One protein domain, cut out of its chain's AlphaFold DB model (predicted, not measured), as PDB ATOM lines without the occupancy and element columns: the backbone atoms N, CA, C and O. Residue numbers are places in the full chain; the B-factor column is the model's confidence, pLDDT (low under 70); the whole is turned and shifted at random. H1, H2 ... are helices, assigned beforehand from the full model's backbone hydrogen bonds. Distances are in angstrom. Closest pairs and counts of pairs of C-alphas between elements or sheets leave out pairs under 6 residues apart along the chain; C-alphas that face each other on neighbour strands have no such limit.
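AT A GLANCE: This is residues 694 to 748, 768 to 827, 834 to 867 and 899 to 951 of the 976 residues of the protein "CoA_binding domain-containing protein" of Actinobacteria bacterium (UniProt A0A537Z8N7). A block of helices is packed round H1 and H8, which lie side by side and run opposite ways; H2 crosses H8 on one side, and H6 is on the far side of the block, beyond H4 and H9. H4 and H5 form one broken line, H9 and H10 another, and the long H7 packs on H3, H4 and H5. The printed part has 202 residues with ten named helices, H1 to H10 in order, and no named strand: all helix, the packing part aligned, part crossed. It is compact, with a radius of gyration of the C-alphas of 16.8 A, and spans 44 by 42 by 30 A.

HOW THE PARTS SIT: Start at H1, residues 694 to 716, the hub, which touches six helices and has a kink of 27 degrees near residue 710. With residues 709 to 713 alone it touches H2, residues 718 to 740, in a helical hairpin; the closest C-alphas, of Ala 713 and Thr 721, are 5.5 A apart. H3, residues 768 to 774, forms a helical hairpin with H4, residues 777 to 785, at 25 degrees, a shallow tilt; the closest C-alphas, of Leu 772 and Val 780, are 6.3 A apart. H5, residues 787 to 798, and H4 meet only through their link. H6, residues 805 to 821, touches H4 with residues 815 to 821 alone; the closest C-alphas, of Pro 782 and Val 819, are 6.2 A apart. H7, residues 836 to 863, touches H5 at a steep tilt of 39 degrees; look at the closest C-alphas, of Phe 787 and Gly 850, 4.3 A apart. H8, residues 900 to 926, touches H1 at a shallow tilt of 22 degrees, opposite ways; the C-alphas of Ala 698 and Gly 916 come closest, at 4.0 A. H9, residues 929 to 936, touches H5 at a shallow tilt of 11 degrees; the closest C-alphas, of Ile 792 and Ser 930, are 4.6 A apart. H10, residues 941 to 951, touches H1; the closest C-alphas, of Gly 703 and Ile 942, are 5.4 A apart. Each O i to N i+4 pair is within hydrogen-bond range except in H1 (17 of 19), H4 (4 of 5) and H7 (22 of 24).

IN THESE COORDINATES: Find C-alpha 694 at (151.823, 134.164, 107.519); H1 runs 31.9 A from there. H2 measures 32.4 A, H6 24.1 A, H7 40.7 A and H8 39.2 A. H10 ends at C-alpha 951, (151.850, 158.060, 91.720).

THE WHOLE: The C-alphas farthest apart, of Val 743 and Arg 826, are 53.5 A apart. The printed part has three cuts: across the first, C-alphas 748 and 768 are 29.8 A apart; across the second, C-alphas 827 and 834 are 13.3 A apart; across the third, C-alphas 867 and 899 are 33.7 A apart. Of the links printed whole, none is long. Mean pLDDT of the printed part is 85.6; 18 residues are under 70, among them 822 to 827 and 834 to 837.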
ATOM      1  N   PHE A 694     150.704 133.541 106.810       95.12
ATOM      2  CA  PHE A 694     151.823 134.164 107.519       95.12
ATOM      3  C   PHE A 694     152.893 134.699 106.561       95.12
ATOM      4  O   PHE A 694     153.447 135.768 106.810       95.12
ATOM      5  N   GLY A 695     153.139 134.014 105.442       93.56
ATOM      6  CA  GLY A 695     154.017 134.509 104.385       93.56
ATOM      7  C   GLY A 695     153.501 135.803 103.749       93.56
ATOM      8  O   GLY A 695     154.270 136.744 103.588       93.56
ATOM      9  N   LEU A 696     152.199 135.912 103.470       93.38
ATOM     10  CA  LEU A 696     151.588 137.144 102.955       93.38
ATOM     11  C   LEU A 696     151.598 138.282 103.989       93.38
ATOM     12  O   LEU A 696     151.825 139.437 103.630       93.38
ATOM     13  N   ALA A 697     151.404 137.976 105.273       95.06
ATOM     14  CA  ALA A 697     151.545 138.961 106.346       95.06
ATOM     15  C   ALA A 697     152.997 139.466 106.472       95.06
ATOM     16  O   ALA A 697     153.220 140.667 106.638       95.06
ATOM     17  N   ALA A 698     153.984 138.576 106.324       95.69
ATOM     18  CA  ALA A 698     155.393 138.953 106.251       95.69
ATOM     19  C   ALA A 698     155.678 139.830 105.025       95.69
ATOM     20  O   ALA A 698     156.338 140.862 105.151       95.69
ATOM     21  N   ALA A 699     155.110 139.471 103.867       93.62
ATOM     22  CA  ALA A 699     155.224 140.266 102.653       93.62
ATOM     23  C   ALA A 699     154.687 141.690 102.853       93.62
ATOM     24  O   ALA A 699     155.330 142.652 102.436       93.62
ATOM     25  N   LEU A 700     153.548 141.829 103.541       93.38
ATOM     26  CA  LEU A 700     152.967 143.125 103.892       93.38
ATOM     27  C   LEU A 700     153.914 143.980 104.738       93.38
ATOM     28  O   LEU A 700     154.165 145.136 104.394       93.38
ATOM     29  N   GLY A 701     154.458 143.404 105.810       93.50
ATOM     30  CA  GLY A 701     155.402 144.093 106.689       93.50
ATOM     31  C   GLY A 701     156.654 144.551 105.942       93.50
ATOM     32  O   GLY A 701     156.970 145.740 105.927       93.50
ATOM     33  N   TRP A 702     157.340 143.637 105.256       93.12
ATOM     34  CA  TRP A 702     158.585 143.968 104.556       93.12
ATOM     35  C   TRP A 702     158.380 144.926 103.382       93.12
ATOM     36  O   TRP A 702     159.165 145.852 103.218       93.12
ATOM     37  N   GLY A 703     157.293 144.797 102.618       89.69
ATOM     38  CA  GLY A 703     157.022 145.697 101.494       89.69
ATOM     39  C   GLY A 703     156.789 147.147 101.930       89.69
ATOM     40  O   GLY A 703     157.271 148.077 101.281       89.69
ATOM     41  N   VAL A 704     156.087 147.352 103.052       90.12
ATOM     42  CA  VAL A 704     155.892 148.686 103.646       90.12
ATOM     43  C   VAL A 704     157.194 149.209 104.261       90.12
ATOM     44  O   VAL A 704     157.531 150.383 104.077       90.12
ATOM     45  N   ALA A 705     157.941 148.348 104.958       90.75
ATOM     46  CA  ALA A 705     159.212 148.709 105.576       90.75
ATOM     47  C   ALA A 705     160.260 149.129 104.536       90.75
ATOM     48  O   ALA A 705     160.874 150.176 104.714       90.75
ATOM     49  N   ASP A 706     160.405 148.402 103.426       88.19
ATOM     50  CA  ASP A 706     161.359 148.713 102.352       88.19
ATOM     51  C   ASP A 706     161.054 150.049 101.675       88.19
ATOM     52  O   ASP A 706     161.954 150.857 101.423       88.19
ATOM     53  N   PHE A 707     159.772 150.326 101.417       84.62
ATOM     54  CA  PHE A 707     159.355 151.614 100.872       84.62
ATOM     55  C   PHE A 707     159.688 152.761 101.838       84.62
ATOM     56  O   PHE A 707     160.293 153.760 101.439       84.62
ATOM     57  N   GLY A 708     159.352 152.605 103.122       86.31
ATOM     58  CA  GLY A 708     159.692 153.582 104.156       86.31
ATOM     59  C   GLY A 708     161.205 153.752 104.327       86.31
ATOM     60  O   GLY A 708     161.698 154.880 104.396       86.31
ATOM     61  N   ALA A 709     161.959 152.653 104.312       86.06
ATOM     62  CA  ALA A 709     163.412 152.637 104.418       86.06
ATOM     63  C   ALA A 709     164.056 153.403 103.263       86.06
ATOM     64  O   ALA A 709     164.950 154.211 103.501       86.06
ATOM     65  N   ALA A 710     163.567 153.235 102.033       84.50
ATOM     66  CA  ALA A 710     164.065 153.975 100.879       84.50
ATOM     67  C   ALA A 710     163.855 155.493 101.009       84.50
ATOM     68  O   ALA A 710     164.742 156.273 100.654       84.50
ATOM     69  N   VAL A 711     162.708 155.926 101.545       83.56
ATOM     70  CA  VAL A 711     162.417 157.352 101.780       83.56
ATOM     71  C   VAL A 711     163.311 157.920 102.884       83.56
ATOM     72  O   VAL A 711     163.865 159.009 102.732       83.56
ATOM     73  N   VAL A 712     163.470 157.194 103.992       84.00
ATOM     74  CA  VAL A 712     164.213 157.674 105.166       84.00
ATOM     75  C   VAL A 712     165.730 157.599 104.945       84.00
ATOM     76  O   VAL A 712     166.434 158.566 105.229       84.00
ATOM     77  N   ALA A 713     166.252 156.513 104.366       82.12
ATOM     78  CA  ALA A 713     167.681 156.336 104.079       82.12
ATOM     79  C   ALA A 713     168.244 157.401 103.130       82.12
ATOM     80  O   ALA A 713     169.382 157.824 103.311       82.12
ATOM     81  N   ARG A 714     167.445 157.904 102.181       83.38
ATOM     82  CA  ARG A 714     167.851 159.018 101.303       83.38
ATOM     83  C   ARG A 714     167.924 160.369 102.016       83.38
ATOM     84  O   ARG A 714     168.584 161.269 101.513       83.38
ATOM     85  N   ARG A 715     167.237 160.528 103.153       81.38
ATOM     86  CA  ARG A 715     167.181 161.791 103.909       81.38
ATOM     87  C   ARG A 715     168.238 161.883 105.002       81.38
ATOM     88  O   ARG A 715     168.799 162.951 105.192       81.38
ATOM     89  N   VAL A 716     168.479 160.794 105.733       77.19
ATOM     90  CA  VAL A 716     169.388 160.781 106.902       77.19
ATOM     91  C   VAL A 716     170.542 159.783 106.785       77.19
ATOM     92  O   VAL A 716     171.337 159.636 107.710       77.19
ATOM     93  N   GLY A 717     170.669 159.126 105.630       82.06
ATOM     94  CA  GLY A 717     171.749 158.196 105.320       82.06
ATOM     95  C   GLY A 717     171.484 156.763 105.785       82.06
ATOM     96  O   GLY A 717     170.850 156.508 106.809       82.06
ATOM     97  N   THR A 718     172.029 155.800 105.035       85.31
ATOM     98  CA  THR A 718     171.842 154.356 105.269       85.31
ATOM     99  C   THR A 718     172.183 153.919 106.696       85.31
ATOM    100  O   THR A 718     171.392 153.221 107.323       85.31
ATOM    101  N   MET A 719     173.337 154.329 107.233       85.69
ATOM    102  CA  MET A 719     173.812 153.830 108.531       85.69
ATOM    103  C   MET A 719     172.873 154.218 109.680       85.69
ATOM    104  O   MET A 719     172.539 153.383 110.517       85.69
ATOM    105  N   VAL A 720     172.411 155.470 109.693       83.62
ATOM    106  CA  VAL A 720     171.493 155.981 110.719       83.62
ATOM    107  C   VAL A 720     170.153 155.256 110.639       83.62
ATOM    108  O   VAL A 720     169.654 154.779 111.655       83.62
ATOM    109  N   THR A 721     169.597 155.109 109.434       86.75
ATOM    110  CA  THR A 721     168.303 154.445 109.229       86.75
ATOM    111  C   THR A 721     168.353 152.962 109.598       86.75
ATOM    112  O   THR A 721     167.437 152.467 110.257       86.75
ATOM    113  N   VAL A 722     169.417 152.241 109.225       90.50
ATOM    114  CA  VAL A 722     169.586 150.818 109.566       90.50
ATOM    115  C   VAL A 722     169.716 150.636 111.077       90.50
ATOM    116  O   VAL A 722     168.973 149.851 111.653       90.50
ATOM    117  N   VAL A 723     170.594 151.387 111.750       90.19
ATOM    118  CA  VAL A 723     170.774 151.251 113.207       90.19
ATOM    119  C   VAL A 723     169.485 151.605 113.952       90.19
ATOM    120  O   VAL A 723     169.034 150.825 114.790       90.19
ATOM    121  N   ALA A 724     168.852 152.736 113.622       87.88
ATOM    122  CA  ALA A 724     167.620 153.167 114.279       87.88
ATOM    123  C   ALA A 724     166.466 152.171 114.072       87.88
ATOM    124  O   ALA A 724     165.770 151.842 115.031       87.88
ATOM    125  N   SER A 725     166.293 151.642 112.854       91.44
ATOM    126  CA  SER A 725     165.249 150.647 112.572       91.44
ATOM    127  C   SER A 725     165.497 149.312 113.284       91.44
ATOM    128  O   SER A 725     164.567 148.755 113.861       91.44
ATOM    129  N   GLN A 726     166.738 148.816 113.335       93.81
ATOM    130  CA  GLN A 726     167.044 147.560 114.035       93.81
ATOM    131  C   GLN A 726     166.891 147.687 115.557       93.81
ATOM    132  O   GLN A 726     166.378 146.765 116.191       93.81
ATOM    133  N   VAL A 727     167.269 148.831 116.145       93.06
ATOM    134  CA  VAL A 727     167.050 149.109 117.576       93.06
ATOM    135  C   VAL A 727     165.557 149.220 117.886       93.06
ATOM    136  O   VAL A 727     165.090 148.598 118.837       93.06
ATOM    137  N   ALA A 728     164.786 149.943 117.070       93.00
ATOM    138  CA  ALA A 728     163.334 150.034 117.233       93.00
ATOM    139  C   ALA A 728     162.644 148.664 117.114       93.00
ATOM    140  O   ALA A 728     161.764 148.333 117.915       93.00
ATOM    141  N   GLY A 729     163.080 147.836 116.160       94.31
ATOM    142  CA  GLY A 729     162.610 146.461 116.014       94.31
ATOM    143  C   GLY A 729     162.934 145.600 117.240       94.31
ATOM    144  O   GLY A 729     162.066 144.881 117.732       94.31
ATOM    145  N   LEU A 730     164.147 145.713 117.792       95.56
ATOM    146  CA  LEU A 730     164.531 145.010 119.019       95.56
ATOM    147  C   LEU A 730     163.679 145.446 120.219       95.56
ATOM    148  O   LEU A 730     163.159 144.591 120.926       95.56
ATOM    149  N   LEU A 731     163.480 146.751 120.423       95.25
ATOM    150  CA  LEU A 731     162.623 147.268 121.499       95.25
ATOM    151  C   LEU A 731     161.186 146.746 121.376       95.25
ATOM    152  O   LEU A 731     160.585 146.347 122.371       95.25
ATOM    153  N   THR A 732     160.662 146.678 120.153       95.06
ATOM    154  CA  THR A 732     159.342 146.095 119.880       95.06
ATOM    155  C   THR A 732     159.309 144.615 120.266       95.06
ATOM    156  O   THR A 732     158.392 144.185 120.961       95.06
ATOM    157  N   LEU A 733     160.328 143.829 119.905       95.06
ATOM    158  CA  LEU A 733     160.412 142.422 120.314       95.06
ATOM    159  C   LEU A 733     160.535 142.245 121.825       95.06
ATOM    160  O   LEU A 733     159.957 141.306 122.362       95.06
ATOM    161  N   LEU A 734     161.229 143.142 122.528       94.31
ATOM    162  CA  LEU A 734     161.293 143.107 123.991       94.31
ATOM    163  C   LEU A 734     159.910 143.310 124.624       94.31
ATOM    164  O   LEU A 734     159.604 142.654 125.618       94.31
ATOM    165  N   VAL A 735     159.037 144.123 124.014       94.56
ATOM    166  CA  VAL A 735     157.623 144.216 124.420       94.56
ATOM    167  C   VAL A 735     156.908 142.881 124.200       94.56
ATOM    168  O   VAL A 735     156.233 142.400 125.107       94.56
ATOM    169  N   PHE A 736     157.094 142.228 123.047       90.62
ATOM    170  CA  PHE A 736     156.527 140.894 122.802       90.62
ATOM    171  C   PHE A 736     157.035 139.851 123.807       90.62
ATOM    172  O   PHE A 736     156.237 139.072 124.320       90.62
ATOM    173  N   VAL A 737     158.328 139.856 124.140       94.06
ATOM    174  CA  VAL A 737     158.916 138.974 125.162       94.06
ATOM    175  C   VAL A 737     158.302 139.244 126.536       94.06
ATOM    176  O   VAL A 737     157.938 138.299 127.231       94.06
ATOM    177  N   ALA A 738     158.133 140.512 126.918       92.50
ATOM    178  CA  ALA A 738     157.535 140.881 128.198       92.50
ATOM    179  C   ALA A 738     156.058 140.458 128.308       92.50
ATOM    180  O   ALA A 738     155.619 140.014 129.372       92.50
ATOM    181  N   VAL A 739     155.302 140.580 127.210       92.25
ATOM    182  CA  VAL A 739     153.865 140.265 127.153       92.25
ATOM    183  C   VAL A 739     153.612 138.763 127.046       92.25
ATOM    184  O   VAL A 739     152.762 138.239 127.760       92.25
ATOM    185  N   LEU A 740     154.325 138.076 126.151       90.81
ATOM    186  CA  LEU A 740     154.084 136.667 125.827       90.81
ATOM    187  C   LEU A 740     154.898 135.697 126.684       90.81
ATOM    188  O   LEU A 740     154.598 134.509 126.663       90.81
ATOM    189  N   ARG A 741     155.910 136.191 127.413       90.25
ATOM    190  CA  ARG A 741     156.764 135.427 128.340       90.25
ATOM    191  C   ARG A 741     157.190 134.060 127.777       90.25
ATOM    192  O   ARG A 741     156.854 133.030 128.358       90.25
ATOM    193  N   PRO A 742     157.908 134.031 126.638       88.50
ATOM    194  CA  PRO A 742     158.312 132.773 126.026       88.50
ATOM    195  C   PRO A 742     159.271 132.004 126.941       88.50
ATOM    196  O   PRO A 742     160.076 132.601 127.662       88.50
ATOM    197  N   VAL A 743     159.226 130.677 126.861       84.69
ATOM    198  CA  VAL A 743     160.191 129.808 127.542       84.69
ATOM    199  C   VAL A 743     161.535 129.896 126.820       84.69
ATOM    200  O   VAL A 743     161.645 129.570 125.639       84.69
ATOM    201  N   TRP A 744     162.572 130.325 127.536       85.19
ATOM    202  CA  TRP A 744     163.933 130.418 127.015       85.19
ATOM    203  C   TRP A 744     164.668 129.094 127.232       85.19
ATOM    204  O   TRP A 744     165.320 128.891 128.251       85.19
ATOM    205  N   SER A 745     164.551 128.183 126.268       76.56
ATOM    206  CA  SER A 745     165.287 126.913 126.249       76.56
ATOM    207  C   SER A 745     166.238 126.886 125.053       76.56
ATOM    208  O   SER A 745     166.019 126.185 124.073       76.56
ATOM    209  N   THR A 746     167.287 127.713 125.108       84.88
ATOM    210  CA  THR A 746     168.190 127.930 123.968       84.88
ATOM    211  C   THR A 746     169.555 127.272 124.207       84.88
ATOM    212  O   THR A 746     170.368 127.824 124.952       84.88
ATOM    213  N   PRO A 747     169.854 126.115 123.582       88.19
ATOM    214  CA  PRO A 747     171.162 125.474 123.690       88.19
ATOM    215  C   PRO A 747     172.299 126.391 123.205       88.19
ATOM    216  O   PRO A 747     172.085 127.181 122.279       88.19
ATOM    217  N   PRO A 748     173.536 126.245 123.724       89.19
ATOM    218  CA  PRO A 748     174.684 127.046 123.284       89.19
ATOM    219  C   PRO A 748     174.911 127.019 121.764       89.19
ATOM    220  O   PRO A 748     175.234 128.047 121.168       89.19
ATOM    221  N   LEU A 768     171.003 146.125 101.766       92.94
ATOM    222  CA  LEU A 768     169.653 146.451 101.297       92.94
ATOM    223  C   LEU A 768     169.410 147.955 101.341       92.94
ATOM    224  O   LEU A 768     169.047 148.553 100.333       92.94
ATOM    225  N   TYR A 769     169.652 148.590 102.486       91.12
ATOM    226  CA  TYR A 769     169.359 150.014 102.637       91.12
ATOM    227  C   TYR A 769     170.307 150.849 101.772       91.12
ATOM    228  O   TYR A 769     169.871 151.819 101.152       91.12
ATOM    229  N   ARG A 770     171.566 150.410 101.606       89.88
ATOM    230  CA  ARG A 770     172.491 151.016 100.639       89.88
ATOM    231  C   ARG A 770     172.016 150.844  99.196       89.88
ATOM    232  O   ARG A 770     172.174 151.760  98.389       89.88
ATOM    233  N   ALA A 771     171.435 149.696  98.854       88.19
ATOM    234  CA  ALA A 771     170.846 149.459  97.544       88.19
ATOM    235  C   ALA A 771     169.623 150.361  97.309       88.19
ATOM    236  O   ALA A 771     169.529 150.958  96.241       88.19
ATOM    237  N   LEU A 772     168.738 150.523  98.299       86.12
ATOM    238  CA  LEU A 772     167.557 151.399  98.236       86.12
ATOM    239  C   LEU A 772     167.922 152.896  98.162       86.12
ATOM    240  O   LEU A 772     167.220 153.689  97.521       86.12
ATOM    241  N   GLU A 773     169.033 153.285  98.791       85.19
ATOM    242  CA  GLU A 773     169.605 154.632  98.694       85.19
ATOM    243  C   GLU A 773     170.107 154.919  97.269       85.19
ATOM    244  O   GLU A 773     169.798 155.968  96.707       85.19
ATOM    245  N   LEU A 774     170.854 153.981  96.673       82.06
ATOM    246  CA  LEU A 774     171.548 154.168  95.391       82.06
ATOM    247  C   LEU A 774     170.728 153.780  94.153       82.06
ATOM    248  O   LEU A 774     171.059 154.197  93.045       82.06
ATOM    249  N   GLY A 775     169.709 152.941  94.315       76.44
ATOM    250  CA  GLY A 775     168.944 152.340  93.230       76.44
ATOM    251  C   GLY A 775     167.443 152.621  93.327       76.44
ATOM    252  O   GLY A 775     166.927 152.989  94.385       76.44
ATOM    253  N   PRO A 776     166.699 152.462  92.220       76.38
ATOM    254  CA  PRO A 776     165.247 152.566  92.250       76.38
ATOM    255  C   PRO A 776     164.644 151.402  93.050       76.38
ATOM    256  O   PRO A 776     164.946 150.238  92.786       76.38
ATOM    257  N   VAL A 777     163.746 151.714  93.991       72.88
ATOM    258  CA  VAL A 777     163.045 150.733  94.850       72.88
ATOM    259  C   VAL A 777     162.338 149.658  94.022       72.88
ATOM    260  O   VAL A 777     162.363 148.481  94.380       72.88
ATOM    261  N   ALA A 778     161.790 150.055  92.870       69.62
ATOM    262  CA  ALA A 778     161.126 149.175  91.910       69.62
ATOM    263  C   ALA A 778     162.050 148.123  91.263       69.62
ATOM    264  O   ALA A 778     161.551 147.165  90.689       69.62
ATOM    265  N   LEU A 779     163.377 148.289  91.347       71.62
ATOM    266  CA  LEU A 779     164.365 147.305  90.885       71.62
ATOM    267  C   LEU A 779     165.015 146.562  92.058       71.62
ATOM    268  O   LEU A 779     165.245 145.362  91.976       71.62
ATOM    269  N   VAL A 780     165.312 147.270  93.150       79.31
ATOM    270  CA  VAL A 780     166.047 146.718  94.300       79.31
ATOM    271  C   VAL A 780     165.214 145.690  95.065       79.31
ATOM    272  O   VAL A 780     165.673 144.566  95.251       79.31
ATOM    273  N   SER A 781     163.992 146.045  95.469       82.19
ATOM    274  CA  SER A 781     163.133 145.179  96.298       82.19
ATOM    275  C   SER A 781     162.830 143.829  95.621       82.19
ATOM    276  O   SER A 781     162.956 142.791  96.263       82.19
ATOM    277  N   PRO A 782     162.527 143.784  94.310       80.38
ATOM    278  CA  PRO A 782     162.316 142.521  93.601       80.38
ATOM    279  C   PRO A 782     163.550 141.641  93.425       80.38
ATOM    280  O   PRO A 782     163.446 140.422  93.529       80.38
ATOM    281  N   VAL A 783     164.721 142.240  93.184       82.38
ATOM    282  CA  VAL A 783     165.982 141.485  93.145       82.38
ATOM    283  C   VAL A 783     166.243 140.853  94.505       82.38
ATOM    284  O   VAL A 783     166.605 139.685  94.578       82.38
ATOM    285  N   VAL A 784     166.001 141.595  95.586       88.19
ATOM    286  CA  VAL A 784     166.149 141.068  96.944       88.19
ATOM    287  C   VAL A 784     165.127 139.968  97.221       88.19
ATOM    288  O   VAL A 784     165.507 138.953  97.789       88.19
ATOM    289  N   ALA A 785     163.883 140.078  96.747       87.56
ATOM    290  CA  ALA A 785     162.836 139.070  96.948       87.56
ATOM    291  C   ALA A 785     163.133 137.673  96.382       87.56
ATOM    292  O   ALA A 785     162.593 136.670  96.866       87.56
ATOM    293  N   ALA A 786     164.048 137.581  95.418       85.62
ATOM    294  CA  ALA A 786     164.568 136.305  94.940       85.62
ATOM    295  C   ALA A 786     165.405 135.551  95.999       85.62
ATOM    296  O   ALA A 786     165.766 134.397  95.767       85.62
ATOM    297  N   PHE A 787     165.643 136.132  97.190       91.31
ATOM    298  CA  PHE A 787     166.236 135.443  98.345       91.31
ATOM    299  C   PHE A 787     165.518 134.122  98.645       91.31
ATOM    300  O   PHE A 787     166.151 133.140  99.031       91.31
ATOM    301  N   SER A 788     164.202 134.092  98.412       90.56
ATOM    302  CA  SER A 788     163.344 132.935  98.652       90.56
ATOM    303  C   SER A 788     163.789 131.685  97.893       90.56
ATOM    304  O   SER A 788     163.629 130.589  98.416       90.56
ATOM    305  N   VAL A 789     164.418 131.820  96.720       87.81
ATOM    306  CA  VAL A 789     164.979 130.683  95.968       87.81
ATOM    307  C   VAL A 789     166.067 129.984  96.773       87.81
ATOM    308  O   VAL A 789     166.077 128.759  96.874       87.81
ATOM    309  N   ILE A 790     166.965 130.767  97.371       91.44
ATOM    310  CA  ILE A 790     168.063 130.255  98.193       91.44
ATOM    311  C   ILE A 790     167.488 129.621  99.456       91.44
ATOM    312  O   ILE A 790     167.857 128.501  99.797       91.44
ATOM    313  N   THR A 791     166.535 130.287 100.109       93.69
ATOM    314  CA  THR A 791     165.867 129.761 101.303       93.69
ATOM    315  C   THR A 791     165.169 128.429 101.036       93.69
ATOM    316  O   THR A 791     165.319 127.497 101.820       93.69
ATOM    317  N   ILE A 792     164.439 128.312  99.921       89.62
ATOM    318  CA  ILE A 792     163.757 127.078  99.510       89.62
ATOM    319  C   ILE A 792     164.780 125.981  99.208       89.62
ATOM    320  O   ILE A 792     164.622 124.869  99.701       89.62
ATOM    321  N   ALA A 793     165.842 126.279  98.454       88.00
ATOM    322  CA  ALA A 793     166.887 125.302  98.149       88.00
ATOM    323  C   ALA A 793     167.560 124.778  99.428       88.00
ATOM    324  O   ALA A 793     167.700 123.569  99.603       88.00
ATOM    325  N   LEU A 794     167.905 125.672 100.359       91.75
ATOM    326  CA  LEU A 794     168.468 125.292 101.652       91.75
ATOM    327  C   LEU A 794     167.462 124.507 102.503       91.75
ATOM    328  O   LEU A 794     167.849 123.536 103.142       91.75
ATOM    329  N   ALA A 795     166.175 124.861 102.491       90.38
ATOM    330  CA  ALA A 795     165.136 124.116 103.205       90.38
ATOM    331  C   ALA A 795     164.950 122.695 102.651       90.38
ATOM    332  O   ALA A 795     164.857 121.744 103.423       90.38
ATOM    333  N   VAL A 796     164.969 122.522 101.330       84.81
ATOM    334  CA  VAL A 796     164.893 121.195 100.701       84.81
ATOM    335  C   VAL A 796     166.130 120.359 101.038       84.81
ATOM    336  O   VAL A 796     165.993 119.189 101.379       84.81
ATOM    337  N   VAL A 797     167.328 120.952 100.998       88.94
ATOM    338  CA  VAL A 797     168.592 120.229 101.230       88.94
ATOM    339  C   VAL A 797     168.831 119.920 102.710       88.94
ATOM    340  O   VAL A 797     169.190 118.800 103.050       88.94
ATOM    341  N   PHE A 798     168.655 120.899 103.599       90.44
ATOM    342  CA  PHE A 798     169.075 120.800 105.003       90.44
ATOM    343  C   PHE A 798     167.934 120.528 105.987       90.44
ATOM    344  O   PHE A 798     168.207 120.122 107.115       90.44
ATOM    345  N   LEU A 799     166.680 120.793 105.610       87.50
ATOM    346  CA  LEU A 799     165.503 120.440 106.420       87.50
ATOM    347  C   LEU A 799     164.727 119.259 105.825       87.50
ATOM    348  O   LEU A 799     163.731 118.841 106.419       87.50
ATOM    349  N   GLU A 800     165.181 118.726 104.684       87.00
ATOM    350  CA  GLU A 800     164.545 117.625 103.951       87.00
ATOM    351  C   GLU A 800     163.050 117.890 103.687       87.00
ATOM    352  O   GLU A 800     162.209 116.992 103.779       87.00
ATOM    353  N   GLU A 801     162.684 119.148 103.405       87.31
ATOM    354  CA  GLU A 801     161.296 119.496 103.096       87.31
ATOM    355  C   GLU A 801     160.882 118.881 101.748       87.31
ATOM    356  O   GLU A 801     161.350 119.290 100.685       87.31
ATOM    357  N   SER A 802     159.977 117.897 101.782       79.19
ATOM    358  CA  SER A 802     159.415 117.266 100.585       79.19
ATOM    359  C   SER A 802     158.178 118.028 100.106       79.19
ATOM    360  O   SER A 802     157.091 117.882 100.674       79.19
ATOM    361  N   LEU A 803     158.327 118.836  99.056       75.75
ATOM    362  CA  LEU A 803     157.211 119.571  98.461       75.75
ATOM    363  C   LEU A 803     156.495 118.721  97.398       75.75
ATOM    364  O   LEU A 803     157.153 118.230  96.478       75.75
ATOM    365  N   PRO A 804     155.156 118.574  97.464       77.25
ATOM    366  CA  PRO A 804     154.374 118.025  96.360       77.25
ATOM    367  C   PRO A 804     154.655 118.795  95.063       77.25
ATOM    368  O   PRO A 804     154.846 120.012  95.095       77.25
ATOM    369  N   GLY A 805     154.627 118.114  93.913       78.50
ATOM    370  CA  GLY A 805     154.972 118.729  92.621       78.50
ATOM    371  C   GLY A 805     154.182 120.008  92.310       78.50
ATOM    372  O   GLY A 805     154.745 120.965  91.785       78.50
ATOM    373  N   ILE A 806     152.911 120.072  92.723       77.56
ATOM    374  CA  ILE A 806     152.062 121.262  92.571       77.56
ATOM    375  C   ILE A 806     152.515 122.444  93.445       77.56
ATOM    376  O   ILE A 806     152.491 123.583  92.989       77.56
ATOM    377  N   VAL A 807     152.995 122.179  94.663       74.19
ATOM    378  CA  VAL A 807     153.479 123.201  95.606       74.19
ATOM    379  C   VAL A 807     154.851 123.714  95.166       74.19
ATOM    380  O   VAL A 807     155.089 124.919  95.177       74.19
ATOM    381  N   ALA A 808     155.735 122.826  94.700       78.25
ATOM    382  CA  ALA A 808     157.020 123.212  94.116       78.25
ATOM    383  C   ALA A 808     156.830 124.074  92.853       78.25
ATOM    384  O   ALA A 808     157.489 125.104  92.689       78.25
ATOM    385  N   PHE A 809     155.880 123.696  91.993       82.44
ATOM    386  CA  PHE A 809     155.506 124.484  90.820       82.44
ATOM    387  C   PHE A 809     154.872 125.830  91.205       82.44
ATOM    388  O   PHE A 809     155.209 126.856  90.611       82.44
ATOM    389  N   GLY A 810     154.019 125.858  92.234       81.81
ATOM    390  CA  GLY A 810     153.453 127.084  92.799       81.81
ATOM    391  C   GLY A 810     154.534 128.041  93.303       81.81
ATOM    392  O   GLY A 810     154.560 129.200  92.892       81.81
ATOM    393  N   ALA A 811     155.490 127.543  94.095       77.81
ATOM    394  CA  ALA A 811     156.622 128.319  94.601       77.81
ATOM    395  C   ALA A 811     157.468 128.911  93.466       77.81
ATOM    396  O   ALA A 811     157.759 130.109  93.465       77.81
ATOM    397  N   PHE A 812     157.814 128.092  92.468       83.44
ATOM    398  CA  PHE A 812     158.559 128.543  91.293       83.44
ATOM    399  C   PHE A 812     157.799 129.629  90.518       83.44
ATOM    400  O   PHE A 812     158.372 130.659  90.163       83.44
ATOM    401  N   THR A 813     156.496 129.431  90.303       85.56
ATOM    402  CA  THR A 813     155.639 130.373  89.570       85.56
ATOM    403  C   THR A 813     155.500 131.705  90.310       85.56
ATOM    404  O   THR A 813     155.574 132.762  89.681       85.56
ATOM    405  N   THR A 814     155.372 131.683  91.641       81.38
ATOM    406  CA  THR A 814     155.342 132.894  92.474       81.38
ATOM    407  C   THR A 814     156.648 133.675  92.369       81.38
ATOM    408  O   THR A 814     156.612 134.875  92.101       81.38
ATOM    409  N   VAL A 815     157.799 133.012  92.509       78.12
ATOM    410  CA  VAL A 815     159.109 133.670  92.384       78.12
ATOM    411  C   VAL A 815     159.301 134.257  90.983       78.12
ATOM    412  O   VAL A 815     159.692 135.416  90.847       78.12
ATOM    413  N   LEU A 816     158.986 133.494  89.932       82.62
ATOM    414  CA  LEU A 816     159.081 133.967  88.550       82.62
ATOM    415  C   LEU A 816     158.165 135.176  88.302       82.62
ATOM    416  O   LEU A 816     158.569 136.144  87.656       82.62
ATOM    417  N   GLY A 817     156.952 135.148  88.856       82.62
ATOM    418  CA  GLY A 817     156.010 136.258  88.795       82.62
ATOM    419  C   GLY A 817     156.559 137.537  89.429       82.62
ATOM    420  O   GLY A 817     156.419 138.608  88.833       82.62
ATOM    421  N   VAL A 818     157.236 137.430  90.580       77.88
ATOM    422  CA  VAL A 818     157.892 138.559  91.270       77.88
ATOM    423  C   VAL A 818     159.000 139.169  90.406       77.88
ATOM    424  O   VAL A 818     159.057 140.386  90.232       77.88
ATOM    425  N   VAL A 819     159.835 138.329  89.788       73.62
ATOM    426  CA  VAL A 819     160.895 138.786  88.872       73.62
ATOM    427  C   VAL A 819     160.309 139.484  87.638       73.62
ATOM    428  O   VAL A 819     160.843 140.491  87.167       73.62
ATOM    429  N   LEU A 820     159.188 139.005  87.096       76.12
ATOM    430  CA  LEU A 820     158.541 139.658  85.953       76.12
ATOM    431  C   LEU A 820     157.811 140.952  86.339       76.12
ATOM    432  O   LEU A 820     157.802 141.897  85.547       76.12
ATOM    433  N   THR A 821     157.270 141.053  87.559       72.75
ATOM    434  CA  THR A 821     156.625 142.291  88.043       72.75
ATOM    435  C   THR A 821     157.588 143.459  88.185       72.75
ATOM    436  O   THR A 821     157.193 144.620  88.066       72.75
ATOM    437  N   SER A 822     158.867 143.161  88.372       64.75
ATOM    438  CA  SER A 822     159.918 144.160  88.502       64.75
ATOM    439  C   SER A 822     160.629 144.540  87.224       64.75
ATOM    440  O   SER A 822     161.453 145.455  87.221       64.75
ATOM    441  N   THR A 823     160.347 143.826  86.140       64.81
ATOM    442  CA  THR A 823     161.124 143.936  84.915       64.81
ATOM    443  C   THR A 823     160.276 144.569  83.819       64.81
ATOM    444  O   THR A 823     159.354 143.959  83.276       64.81
ATOM    445  N   ASP A 824     160.602 145.808  83.451       65.31
ATOM    446  CA  ASP A 824     160.108 146.404  82.210       65.31
ATOM    447  C   ASP A 824     160.976 145.895  81.051       65.31
ATOM    448  O   ASP A 824     162.050 146.434  80.768       65.31
ATOM    449  N   LEU A 825     160.514 144.831  80.383       59.81
ATOM    450  CA  LEU A 825     161.224 144.183  79.271       59.81
ATOM    451  C   LEU A 825     161.555 145.161  78.125       59.81
ATOM    452  O   LEU A 825     162.482 144.916  77.360       59.81
ATOM    453  N   ARG A 826     160.858 146.304  78.023       57.75
ATOM    454  CA  ARG A 826     161.110 147.335  76.998       57.75
ATOM    455  C   ARG A 826     162.347 148.184  77.293       57.75
ATOM    456  O   ARG A 826     162.870 148.842  76.398       57.75
ATOM    457  N   LYS A 827     162.804 148.209  78.549       57.00
ATOM    458  CA  LYS A 827     163.963 148.995  79.004       57.00
ATOM    459  C   LYS A 827     165.255 148.173  79.073       57.00
ATOM    460  O   LYS A 827     166.315 148.750  79.309       57.00
ATOM    461  N   ILE A 834     172.047 155.386  86.199       49.38
ATOM    462  CA  ILE A 834     171.828 155.267  87.655       49.38
ATOM    463  C   ILE A 834     171.738 153.787  88.122       49.38
ATOM    464  O   ILE A 834     171.738 153.497  89.312       49.38
ATOM    465  N   GLY A 835     171.725 152.799  87.214       51.00
ATOM    466  CA  GLY A 835     171.320 151.418  87.551       51.00
ATOM    467  C   GLY A 835     172.398 150.435  88.040       51.00
ATOM    468  O   GLY A 835     172.061 149.439  88.676       51.00
ATOM    469  N   ARG A 836     173.693 150.658  87.762       54.88
ATOM    470  CA  ARG A 836     174.736 149.632  88.011       54.88
ATOM    471  C   ARG A 836     175.262 149.585  89.453       54.88
ATOM    472  O   ARG A 836     175.738 148.539  89.885       54.88
ATOM    473  N   SER A 837     175.188 150.682  90.212       65.19
ATOM    474  CA  SER A 837     175.837 150.778  91.531       65.19
ATOM    475  C   SER A 837     175.015 150.172  92.672       65.19
ATOM    476  O   SER A 837     175.611 149.566  93.560       65.19
ATOM    477  N   GLY A 838     173.681 150.299  92.645       75.75
ATOM    478  CA  GLY A 838     172.759 149.728  93.638       75.75
ATOM    479  C   GLY A 838     172.495 148.230  93.448       75.75
ATOM    480  O   GLY A 838     172.350 147.497  94.423       75.75
ATOM    481  N   LEU A 839     172.511 147.752  92.198       80.19
ATOM    482  CA  LEU A 839     172.164 146.370  91.850       80.19
ATOM    483  C   LEU A 839     173.110 145.334  92.477       80.19
ATOM    484  O   LEU A 839     172.653 144.318  92.989       80.19
ATOM    485  N   ARG A 840     174.420 145.604  92.507       85.19
ATOM    486  CA  ARG A 840     175.399 144.716  93.167       85.19
ATOM    487  C   ARG A 840     175.118 144.534  94.661       85.19
ATOM    488  O   ARG A 840     175.276 143.436  95.183       85.19
ATOM    489  N   TYR A 841     174.668 145.595  95.337       89.88
ATOM    490  CA  TYR A 841     174.308 145.542  96.751       89.88
ATOM    491  C   TYR A 841     172.991 144.786  96.948       89.88
ATOM    492  O   TYR A 841     172.889 144.006  97.887       89.88
ATOM    493  N   ALA A 842     172.033 144.941  96.028       87.69
ATOM    494  CA  ALA A 842     170.787 144.176  96.030       87.69
ATOM    495  C   ALA A 842     171.031 142.666  95.847       87.69
ATOM    496  O   ALA A 842     170.474 141.874  96.596       87.69
ATOM    497  N   ILE A 843     171.908 142.256  94.921       86.81
ATOM    498  CA  ILE A 843     172.257 140.838  94.701       86.81
ATOM    499  C   ILE A 843     172.990 140.251  95.918       86.81
ATOM    500  O   ILE A 843     172.687 139.143  96.354       86.81
ATOM    501  N   ALA A 844     173.935 140.996  96.499       90.69
ATOM    502  CA  ALA A 844     174.619 140.556  97.713       90.69
ATOM    503  C   ALA A 844     173.647 140.444  98.903       90.69
ATOM    504  O   ALA A 844     173.681 139.467  99.648       90.69
ATOM    505  N   SER A 845     172.739 141.413  99.046       94.50
ATOM    506  CA  SER A 845     171.681 141.406 100.056       94.50
ATOM    507  C   SER A 845     170.720 140.223  99.869       94.50
ATOM    508  O   SER A 845     170.454 139.515 100.835       94.50
ATOM    509  N   MET A 846     170.294 139.928  98.634       93.62
ATOM    510  CA  MET A 846     169.479 138.758  98.274       93.62
ATOM    511  C   MET A 846     170.113 137.447  98.762       93.62
ATOM    512  O   MET A 846     169.440 136.630  99.389       93.62
ATOM    513  N   ALA A 847     171.411 137.250  98.509       93.00
ATOM    514  CA  ALA A 847     172.117 136.040  98.927       93.00
ATOM    515  C   ALA A 847     172.162 135.894 100.455       93.00
ATOM    516  O   ALA A 847     171.860 134.826 100.991       93.00
ATOM    517  N   LEU A 848     172.484 136.982 101.160       97.12
ATOM    518  CA  LEU A 848     172.561 136.983 102.620       97.12
ATOM    519  C   LEU A 848     171.186 136.818 103.272       97.12
ATOM    520  O   LEU A 848     171.073 136.053 104.225       97.12
ATOM    521  N   PHE A 849     170.135 137.459 102.752       96.19
ATOM    522  CA  PHE A 849     168.768 137.240 103.231       96.19
ATOM    523  C   PHE A 849     168.289 135.810 102.978       96.19
ATOM    524  O   PHE A 849     167.564 135.268 103.810       96.19
ATOM    525  N   GLY A 850     168.729 135.166 101.894       95.19
ATOM    526  CA  GLY A 850     168.410 133.764 101.618       95.19
ATOM    527  C   GLY A 850     168.921 132.842 102.723       95.19
ATOM    528  O   GLY A 850     168.176 132.043 103.289       95.19
ATOM    529  N   VAL A 851     170.185 133.025 103.111       96.81
ATOM    530  CA  VAL A 851     170.783 132.291 104.234       96.81
ATOM    531  C   VAL A 851     170.145 132.702 105.565       96.81
ATOM    532  O   VAL A 851     169.807 131.840 106.374       96.81
ATOM    533  N   ALA A 852     169.934 134.002 105.792       96.94
ATOM    534  CA  ALA A 852     169.456 134.502 107.077       96.94
ATOM    535  C   ALA A 852     168.019 134.066 107.400       96.94
ATOM    536  O   ALA A 852     167.695 133.713 108.534       96.94
ATOM    537  N   THR A 853     167.143 134.068 106.396       96.62
ATOM    538  CA  THR A 853     165.749 133.629 106.549       96.62
ATOM    539  C   THR A 853     165.646 132.113 106.699       96.62
ATOM    540  O   THR A 853     164.840 131.641 107.500       96.62
ATOM    541  N   PHE A 854     166.514 131.347 106.025       97.31
ATOM    542  CA  PHE A 854     166.639 129.907 106.243       97.31
ATOM    543  C   PHE A 854     167.057 129.583 107.684       97.31
ATOM    544  O   PHE A 854     166.387 128.794 108.352       97.31
ATOM    545  N   LEU A 855     168.129 130.209 108.181       96.88
ATOM    546  CA  LEU A 855     168.602 130.001 109.552       96.88
ATOM    547  C   LEU A 855     167.531 130.418 110.565       96.88
ATOM    548  O   LEU A 855     167.235 129.656 111.482       96.88
ATOM    549  N   LEU A 856     166.893 131.577 110.375       96.56
ATOM    550  CA  LEU A 856     165.784 132.013 111.224       96.56
ATOM    551  C   LEU A 856     164.649 130.979 111.249       96.56
ATOM    552  O   LEU A 856     164.192 130.625 112.330       96.56
ATOM    553  N   GLY A 857     164.229 130.463 110.090       95.00
ATOM    554  CA  GLY A 857     163.174 129.451 109.998       95.00
ATOM    555  C   GLY A 857     163.559 128.113 110.635       95.00
ATOM    556  O   GLY A 857     162.756 127.522 111.355       95.00
ATOM    557  N   ARG A 858     164.802 127.656 110.436       95.25
ATOM    558  CA  ARG A 858     165.344 126.455 111.089       95.25
ATOM    559  C   ARG A 858     165.275 126.584 112.608       95.25
ATOM    560  O   ARG A 858     164.685 125.736 113.268       95.25
ATOM    561  N   TYR A 859     165.859 127.644 113.161       95.19
ATOM    562  CA  TYR A 859     165.943 127.800 114.610       95.19
ATOM    563  C   TYR A 859     164.602 128.203 115.237       95.19
ATOM    564  O   TYR A 859     164.348 127.843 116.381       95.19
ATOM    565  N   ALA A 860     163.692 128.845 114.495       94.69
ATOM    566  CA  ALA A 860     162.315 129.055 114.944       94.69
ATOM    567  C   ALA A 860     161.569 127.730 115.176       94.69
ATOM    568  O   ALA A 860     160.780 127.642 116.113       94.69
ATOM    569  N   LYS A 861     161.846 126.686 114.379       92.06
ATOM    570  CA  LYS A 861     161.322 125.331 114.627       92.06
ATOM    571  C   LYS A 861     161.965 124.658 115.845       92.06
ATOM    572  O   LYS A 861     161.311 123.840 116.482       92.06
ATOM    573  N   GLU A 862     163.220 124.982 116.158       91.69
ATOM    574  CA  GLU A 862     163.964 124.376 117.271       91.69
ATOM    575  C   GLU A 862     163.633 125.014 118.635       91.69
ATOM    576  O   GLU A 862     163.423 124.290 119.603       91.69
ATOM    577  N   VAL A 863     163.570 126.351 118.725       93.50
ATOM    578  CA  VAL A 863     163.411 127.089 120.004       93.50
ATOM    579  C   VAL A 863     162.192 128.022 120.047       93.50
ATOM    580  O   VAL A 863     162.024 128.790 120.993       93.50
ATOM    581  N   GLY A 864     161.331 127.970 119.029       94.19
ATOM    582  CA  GLY A 864     160.165 128.841 118.880       94.19
ATOM    583  C   GLY A 864     160.476 130.160 118.165       94.19
ATOM    584  O   GLY A 864     161.603 130.666 118.178       94.19
ATOM    585  N   TRP A 865     159.450 130.752 117.543       95.00
ATOM    586  CA  TRP A 865     159.600 131.954 116.717       95.00
ATOM    587  C   TRP A 865     160.143 133.176 117.471       95.00
ATOM    588  O   TRP A 865     160.963 133.919 116.930       95.00
ATOM    589  N   LEU A 866     159.687 133.395 118.709       95.50
ATOM    590  CA  LEU A 866     159.994 134.605 119.469       95.50
ATOM    591  C   LEU A 866     161.433 134.589 120.020       95.50
ATOM    592  O   LEU A 866     162.143 135.564 119.773       95.50
ATOM    593  N   PRO A 867     161.931 133.512 120.668       95.56
ATOM    594  CA  PRO A 867     163.342 133.428 121.054       95.56
ATOM    595  C   PRO A 867     164.304 133.514 119.861       95.56
ATOM    596  O   PRO A 867     165.274 134.273 119.918       95.56
ATOM    597  N   ALA A 899     167.172 165.408 112.322       65.31
ATOM    598  CA  ALA A 899     165.807 165.915 112.308       65.31
ATOM    599  C   ALA A 899     164.849 164.874 112.926       65.31
ATOM    600  O   ALA A 899     164.711 163.759 112.411       65.31
ATOM    601  N   LEU A 900     164.157 165.248 114.009       70.38
ATOM    602  CA  LEU A 900     163.216 164.403 114.763       70.38
ATOM    603  C   LEU A 900     162.207 163.617 113.883       70.38
ATOM    604  O   LEU A 900     161.994 162.432 114.152       70.38
ATOM    605  N   PRO A 901     161.643 164.181 112.789       73.75
ATOM    606  CA  PRO A 901     160.722 163.449 111.911       73.75
ATOM    607  C   PRO A 901     161.371 162.281 111.155       73.75
ATOM    608  O   PRO A 901     160.712 161.287 110.859       73.75
ATOM    609  N   ALA A 902     162.664 162.374 110.834       70.25
ATOM    610  CA  ALA A 902     163.372 161.318 110.117       70.25
ATOM    611  C   ALA A 902     163.729 160.139 111.035       70.25
ATOM    612  O   ALA A 902     163.661 158.986 110.611       70.25
ATOM    613  N   VAL A 903     164.021 160.418 112.310       75.00
ATOM    614  CA  VAL A 903     164.184 159.386 113.348       75.00
ATOM    615  C   VAL A 903     162.864 158.664 113.591       75.00
ATOM    616  O   VAL A 903     162.841 157.437 113.592       75.00
ATOM    617  N   ALA A 904     161.757 159.403 113.714       82.38
ATOM    618  CA  ALA A 904     160.424 158.815 113.847       82.38
ATOM    619  C   ALA A 904     160.072 157.907 112.652       82.38
ATOM    620  O   ALA A 904     159.550 156.808 112.839       82.38
ATOM    621  N   GLY A 905     160.436 158.318 111.432       84.88
ATOM    622  CA  GLY A 905     160.307 157.488 110.233       84.88
ATOM    623  C   GLY A 905     161.129 156.194 110.297       84.88
ATOM    624  O   GLY A 905     160.604 155.125 109.996       84.88
ATOM    625  N   ALA A 906     162.393 156.258 110.734       84.44
ATOM    626  CA  ALA A 906     163.243 155.071 110.886       84.44
ATOM    627  C   ALA A 906     162.726 154.106 111.971       84.44
ATOM    628  O   ALA A 906     162.806 152.889 111.804       84.44
ATOM    629  N   VAL A 907     162.164 154.643 113.060       87.75
ATOM    630  CA  VAL A 907     161.524 153.855 114.121       87.75
ATOM    631  C   VAL A 907     160.307 153.110 113.577       87.75
ATOM    632  O   VAL A 907     160.207 151.902 113.773       87.75
ATOM    633  N   LEU A 908     159.421 153.793 112.843       91.00
ATOM    634  CA  LEU A 908     158.242 153.164 112.243       91.00
ATOM    635  C   LEU A 908     158.629 152.041 111.271       91.00
ATOM    636  O   LEU A 908     158.048 150.960 111.328       91.00
ATOM    637  N   VAL A 909     159.647 152.266 110.434       92.38
ATOM    638  CA  VAL A 909     160.212 151.231 109.552       92.38
ATOM    639  C   VAL A 909     160.665 150.013 110.359       92.38
ATOM    640  O   VAL A 909     160.333 148.892 109.995       92.38
ATOM    641  N   GLY A 910     161.369 150.223 111.475       92.44
ATOM    642  CA  GLY A 910     161.820 149.144 112.357       92.44
ATOM    643  C   GLY A 910     160.688 148.337 112.994       92.44
ATOM    644  O   GLY A 910     160.761 147.110 113.050       92.44
ATOM    645  N   VAL A 911     159.622 149.011 113.439       94.50
ATOM    646  CA  VAL A 911     158.427 148.356 113.997       94.50
ATOM    647  C   VAL A 911     157.744 147.494 112.934       94.50
ATOM    648  O   VAL A 911     157.426 146.334 113.179       94.50
ATOM    649  N   VAL A 912     157.534 148.034 111.734       94.88
ATOM    650  CA  VAL A 912     156.836 147.312 110.662       94.88
ATOM    651  C   VAL A 912     157.685 146.152 110.119       94.88
ATOM    652  O   VAL A 912     157.156 145.057 109.922       94.88
ATOM    653  N   ASP A 913     159.000 146.345 109.956       94.75
ATOM    654  CA  ASP A 913     159.940 145.282 109.566       94.75
ATOM    655  C   ASP A 913     159.891 144.106 110.545       94.75
ATOM    656  O   ASP A 913     159.812 142.947 110.131       94.75
ATOM    657  N   VAL A 914     159.908 144.388 111.851       95.62
ATOM    658  CA  VAL A 914     159.948 143.322 112.850       95.62
ATOM    659  C   VAL A 914     158.613 142.599 112.997       95.62
ATOM    660  O   VAL A 914     158.614 141.405 113.282       95.62
ATOM    661  N   LEU A 915     157.484 143.266 112.735       95.38
ATOM    662  CA  LEU A 915     156.181 142.601 112.624       95.38
ATOM    663  C   LEU A 915     156.139 141.659 111.411       95.38
ATOM    664  O   LEU A 915     155.631 140.543 111.525       95.38
ATOM    665  N   GLY A 916     156.737 142.061 110.284       95.62
ATOM    666  CA  GLY A 916     156.941 141.177 109.132       95.62
ATOM    667  C   GLY A 916     157.826 139.974 109.480       95.62
ATOM    668  O   GLY A 916     157.466 138.828 109.207       95.62
ATOM    669  N   GLY A 917     158.937 140.216 110.183       95.94
ATOM    670  CA  GLY A 917     159.822 139.167 110.693       95.94
ATOM    671  C   GLY A 917     159.138 138.221 111.687       95.94
ATOM    672  O   GLY A 917     159.371 137.015 111.638       95.94
ATOM    673  N   ALA A 918     158.258 138.738 112.546       96.19
ATOM    674  CA  ALA A 918     157.459 137.953 113.486       96.19
ATOM    675  C   ALA A 918     156.467 137.046 112.756       96.19
ATOM    676  O   ALA A 918     156.388 135.858 113.066       96.19
ATOM    677  N   ALA A 919     155.761 137.572 111.748       96.38
ATOM    678  CA  ALA A 919     154.875 136.778 110.904       96.38
ATOM    679  C   ALA A 919     155.644 135.668 110.171       96.38
ATOM    680  O   ALA A 919     155.207 134.519 110.180       96.38
ATOM    681  N   TYR A 920     156.822 135.975 109.617       97.12
ATOM    682  CA  TYR A 920     157.679 134.988 108.958       97.12
ATOM    683  C   TYR A 920     158.165 133.897 109.923       97.12
ATOM    684  O   TYR A 920     157.984 132.706 109.668       97.12
ATOM    685  N   ALA A 921     158.754 134.283 111.059       96.25
ATOM    686  CA  ALA A 921     159.257 133.345 112.063       96.25
ATOM    687  C   ALA A 921     158.125 132.465 112.620       96.25
ATOM    688  O   ALA A 921     158.289 131.256 112.767       96.25
ATOM    689  N   ARG A 922     156.939 133.040 112.856       95.62
ATOM    690  CA  ARG A 922     155.770 132.278 113.304       95.62
ATOM    691  C   ARG A 922     155.244 131.337 112.225       95.62
ATOM    692  O   ARG A 922     154.908 130.194 112.525       95.62
ATOM    693  N   GLY A 923     155.188 131.790 110.976       93.94
ATOM    694  CA  GLY A 923     154.775 130.967 109.842       93.94
ATOM    695  C   GLY A 923     155.708 129.781 109.616       93.94
ATOM    696  O   GLY A 923     155.238 128.666 109.411       93.94
ATOM    697  N   THR A 924     157.020 129.997 109.710       94.25
ATOM    698  CA  THR A 924     158.032 128.936 109.561       94.25
ATOM    699  C   THR A 924     158.073 127.960 110.737       94.25
ATOM    700  O   THR A 924     158.365 126.789 110.525       94.25
ATOM    701  N   GLU A 925     157.723 128.388 111.952       93.56
ATOM    702  CA  GLU A 925     157.515 127.472 113.082       93.56
ATOM    703  C   GLU A 925     156.279 126.579 112.867       93.56
ATOM    704  O   GLU A 925     156.288 125.388 113.181       93.56
ATOM    705  N   LEU A 926     155.191 127.153 112.341       90.38
ATOM    706  CA  LEU A 926     153.917 126.449 112.171       90.38
ATOM    707  C   LEU A 926     153.839 125.606 110.888       90.38
ATOM    708  O   LEU A 926     153.064 124.648 110.855       90.38
ATOM    709  N   GLY A 927     154.616 125.944 109.858       88.25
ATOM    710  CA  GLY A 927     154.549 125.350 108.524       88.25
ATOM    711  C   GLY A 927     155.913 125.078 107.883       88.25
ATOM    712  O   GLY A 927     156.948 124.986 108.544       88.25
ATOM    713  N   TYR A 928     155.916 124.898 106.564       90.69
ATOM    714  CA  TYR A 928     157.146 124.683 105.801       90.69
ATOM    715  C   TYR A 928     157.876 126.005 105.557       90.69
ATOM    716  O   TYR A 928     157.259 127.000 105.163       90.69
ATOM    717  N   VAL A 929     159.197 125.997 105.751       92.06
ATOM    718  CA  VAL A 929     160.057 127.165 105.509       92.06
ATOM    719  C   VAL A 929     159.953 127.572 104.046       92.06
ATOM    720  O   VAL A 929     159.803 128.751 103.735       92.06
ATOM    721  N   SER A 930     159.932 126.590 103.151       89.56
ATOM    722  CA  SER A 930     159.780 126.797 101.714       89.56
ATOM    723  C   SER A 930     158.461 127.476 101.312       89.56
ATOM    724  O   SER A 930     158.493 128.411 100.512       89.56
ATOM    725  N   ILE A 931     157.318 127.084 101.890       89.44
ATOM    726  CA  ILE A 931     156.003 127.684 101.577       89.44
ATOM    727  C   ILE A 931     155.924 129.126 102.082       89.44
ATOM    728  O   ILE A 931     155.566 130.034 101.329       89.44
ATOM    729  N   VAL A 932     156.294 129.357 103.346       93.12
ATOM    730  CA  VAL A 932     156.261 130.700 103.955       93.12
ATOM    731  C   VAL A 932     157.228 131.626 103.217       93.12
ATOM    732  O   VAL A 932     156.888 132.773 102.924       93.12
ATOM    733  N   SER A 933     158.404 131.115 102.834       92.06
ATOM    734  CA  SER A 933     159.382 131.861 102.044       92.06
ATOM    735  C   SER A 933     158.865 132.231 100.660       92.06
ATOM    736  O   SER A 933     159.003 133.392 100.276       92.06
ATOM    737  N   ALA A 934     158.241 131.298  99.936       88.75
ATOM    738  CA  ALA A 934     157.666 131.569  98.622       88.75
ATOM    739  C   ALA A 934     156.555 132.629  98.689       88.75
ATOM    740  O   ALA A 934     156.554 133.573  97.901       88.75
ATOM    741  N   ALA A 935     155.649 132.527  99.667       90.50
ATOM    742  CA  ALA A 935     154.579 133.506  99.854       90.50
ATOM    743  C   ALA A 935     155.118 134.889 100.269       90.50
ATOM    744  O   ALA A 935     154.665 135.912  99.748       90.50
ATOM    745  N   SER A 936     156.128 134.938 101.144       92.88
ATOM    746  CA  SER A 936     156.743 136.196 101.593       92.88
ATOM    747  C   SER A 936     157.481 136.955 100.491       92.88
ATOM    748  O   SER A 936     157.536 138.180 100.538       92.88
ATOM    749  N   ALA A 937     157.965 136.261  99.451       89.81
ATOM    750  CA  ALA A 937     158.668 136.860  98.312       89.81
ATOM    751  C   ALA A 937     157.807 137.848  97.503       89.81
ATOM    752  O   ALA A 937     158.312 138.562  96.644       89.81
ATOM    753  N   THR A 938     156.506 137.914  97.775       89.81
ATOM    754  CA  THR A 938     155.560 138.803  97.091       89.81
ATOM    755  C   THR A 938     155.583 140.249  97.592       89.81
ATOM    756  O   THR A 938     154.928 141.106  96.998       89.81
ATOM    757  N   PHE A 939     156.384 140.567  98.619       87.62
ATOM    758  CA  PHE A 939     156.501 141.921  99.179       87.62
ATOM    759  C   PHE A 939     156.780 143.051  98.167       87.62
ATOM    760  O   PHE A 939     156.264 144.152  98.377       87.62
ATOM    761  N   PRO A 940     157.500 142.846  97.040       84.19
ATOM    762  CA  PRO A 940     157.732 143.918  96.076       84.19
ATOM    763  C   PRO A 940     156.469 144.372  95.338       84.19
ATOM    764  O   PRO A 940     156.461 145.459  94.759       84.19
ATOM    765  N   LEU A 941     155.385 143.587  95.386       81.81
ATOM    766  CA  LEU A 941     154.089 144.006  94.851       81.81
ATOM    767  C   LEU A 941     153.533 145.230  95.582       81.81
ATOM    768  O   LEU A 941     152.814 146.016  94.975       81.81
ATOM    769  N   ILE A 942     153.877 145.431  96.854       81.19
ATOM    770  CA  ILE A 942     153.343 146.535  97.660       81.19
ATOM    771  C   ILE A 942     153.892 147.885  97.189       81.19
ATOM    772  O   ILE A 942     153.079 148.763  96.895       81.19
ATOM    773  N   PRO A 943     155.216 148.071  97.006       68.31
ATOM    774  CA  PRO A 943     155.745 149.256  96.336       68.31
ATOM    775  C   PRO A 943     155.191 149.469  94.922       68.31
ATOM    776  O   PRO A 943     154.935 150.609  94.546       68.31
ATOM    777  N   VAL A 944     154.979 148.401  94.140       70.69
ATOM    778  CA  VAL A 944     154.425 148.502  92.773       70.69
ATOM    779  C   VAL A 944     152.981 149.006  92.800       70.69
ATOM    780  O   VAL A 944     152.640 149.951  92.090       70.69
ATOM    781  N   VAL A 945     152.135 148.434  93.659       72.12
ATOM    782  CA  VAL A 945     150.752 148.882  93.871       72.12
ATOM    783  C   VAL A 945     150.724 150.302  94.437       72.12
ATOM    784  O   VAL A 945     149.927 151.121  93.987       72.12
ATOM    785  N   GLY A 946     151.633 150.629  95.358       67.38
ATOM    786  CA  GLY A 946     151.823 151.983  95.872       67.38
ATOM    787  C   GLY A 946     152.174 152.985  94.769       67.38
ATOM    788  O   GLY A 946     151.565 154.046  94.705       67.38
ATOM    789  N   GLY A 947     153.079 152.640  93.851       64.69
ATOM    790  CA  GLY A 947     153.412 153.472  92.688       64.69
ATOM    791  C   GLY A 947     152.223 153.684  91.746       64.69
ATOM    792  O   GLY A 947     151.960 154.800  91.304       64.69
ATOM    793  N   ILE A 948     151.420 152.648  91.504       69.06
ATOM    794  CA  ILE A 948     150.221 152.760  90.658       69.06
ATOM    795  C   ILE A 948     149.141 153.622  91.332       69.06
ATOM    796  O   ILE A 948     148.580 154.514  90.698       69.06
ATOM    797  N   LEU A 949     148.851 153.382  92.615       70.06
ATOM    798  CA  LEU A 949     147.758 154.046  93.331       70.06
ATOM    799  C   LEU A 949     148.106 155.475  93.768       70.06
ATOM    800  O   LEU A 949     147.266 156.367  93.647       70.06
ATOM    801  N   LEU A 950     149.325 155.705  94.263       66.12
ATOM    802  CA  LEU A 950     149.753 157.003  94.795       66.12
ATOM    803  C   LEU A 950     150.402 157.892  93.727       66.12
ATOM    804  O   LEU A 950     150.240 159.107  93.785       66.12
ATOM    805  N   LEU A 951     151.111 157.310  92.750       62.34
ATOM    806  CA  LEU A 951     151.850 158.060  91.720       62.34
ATOM    807  C   LEU A 951     151.198 157.995  90.325       62.34
ATOM    808  O   LEU A 951     151.695 158.624  89.393       62.34
TER     809      LEU A 951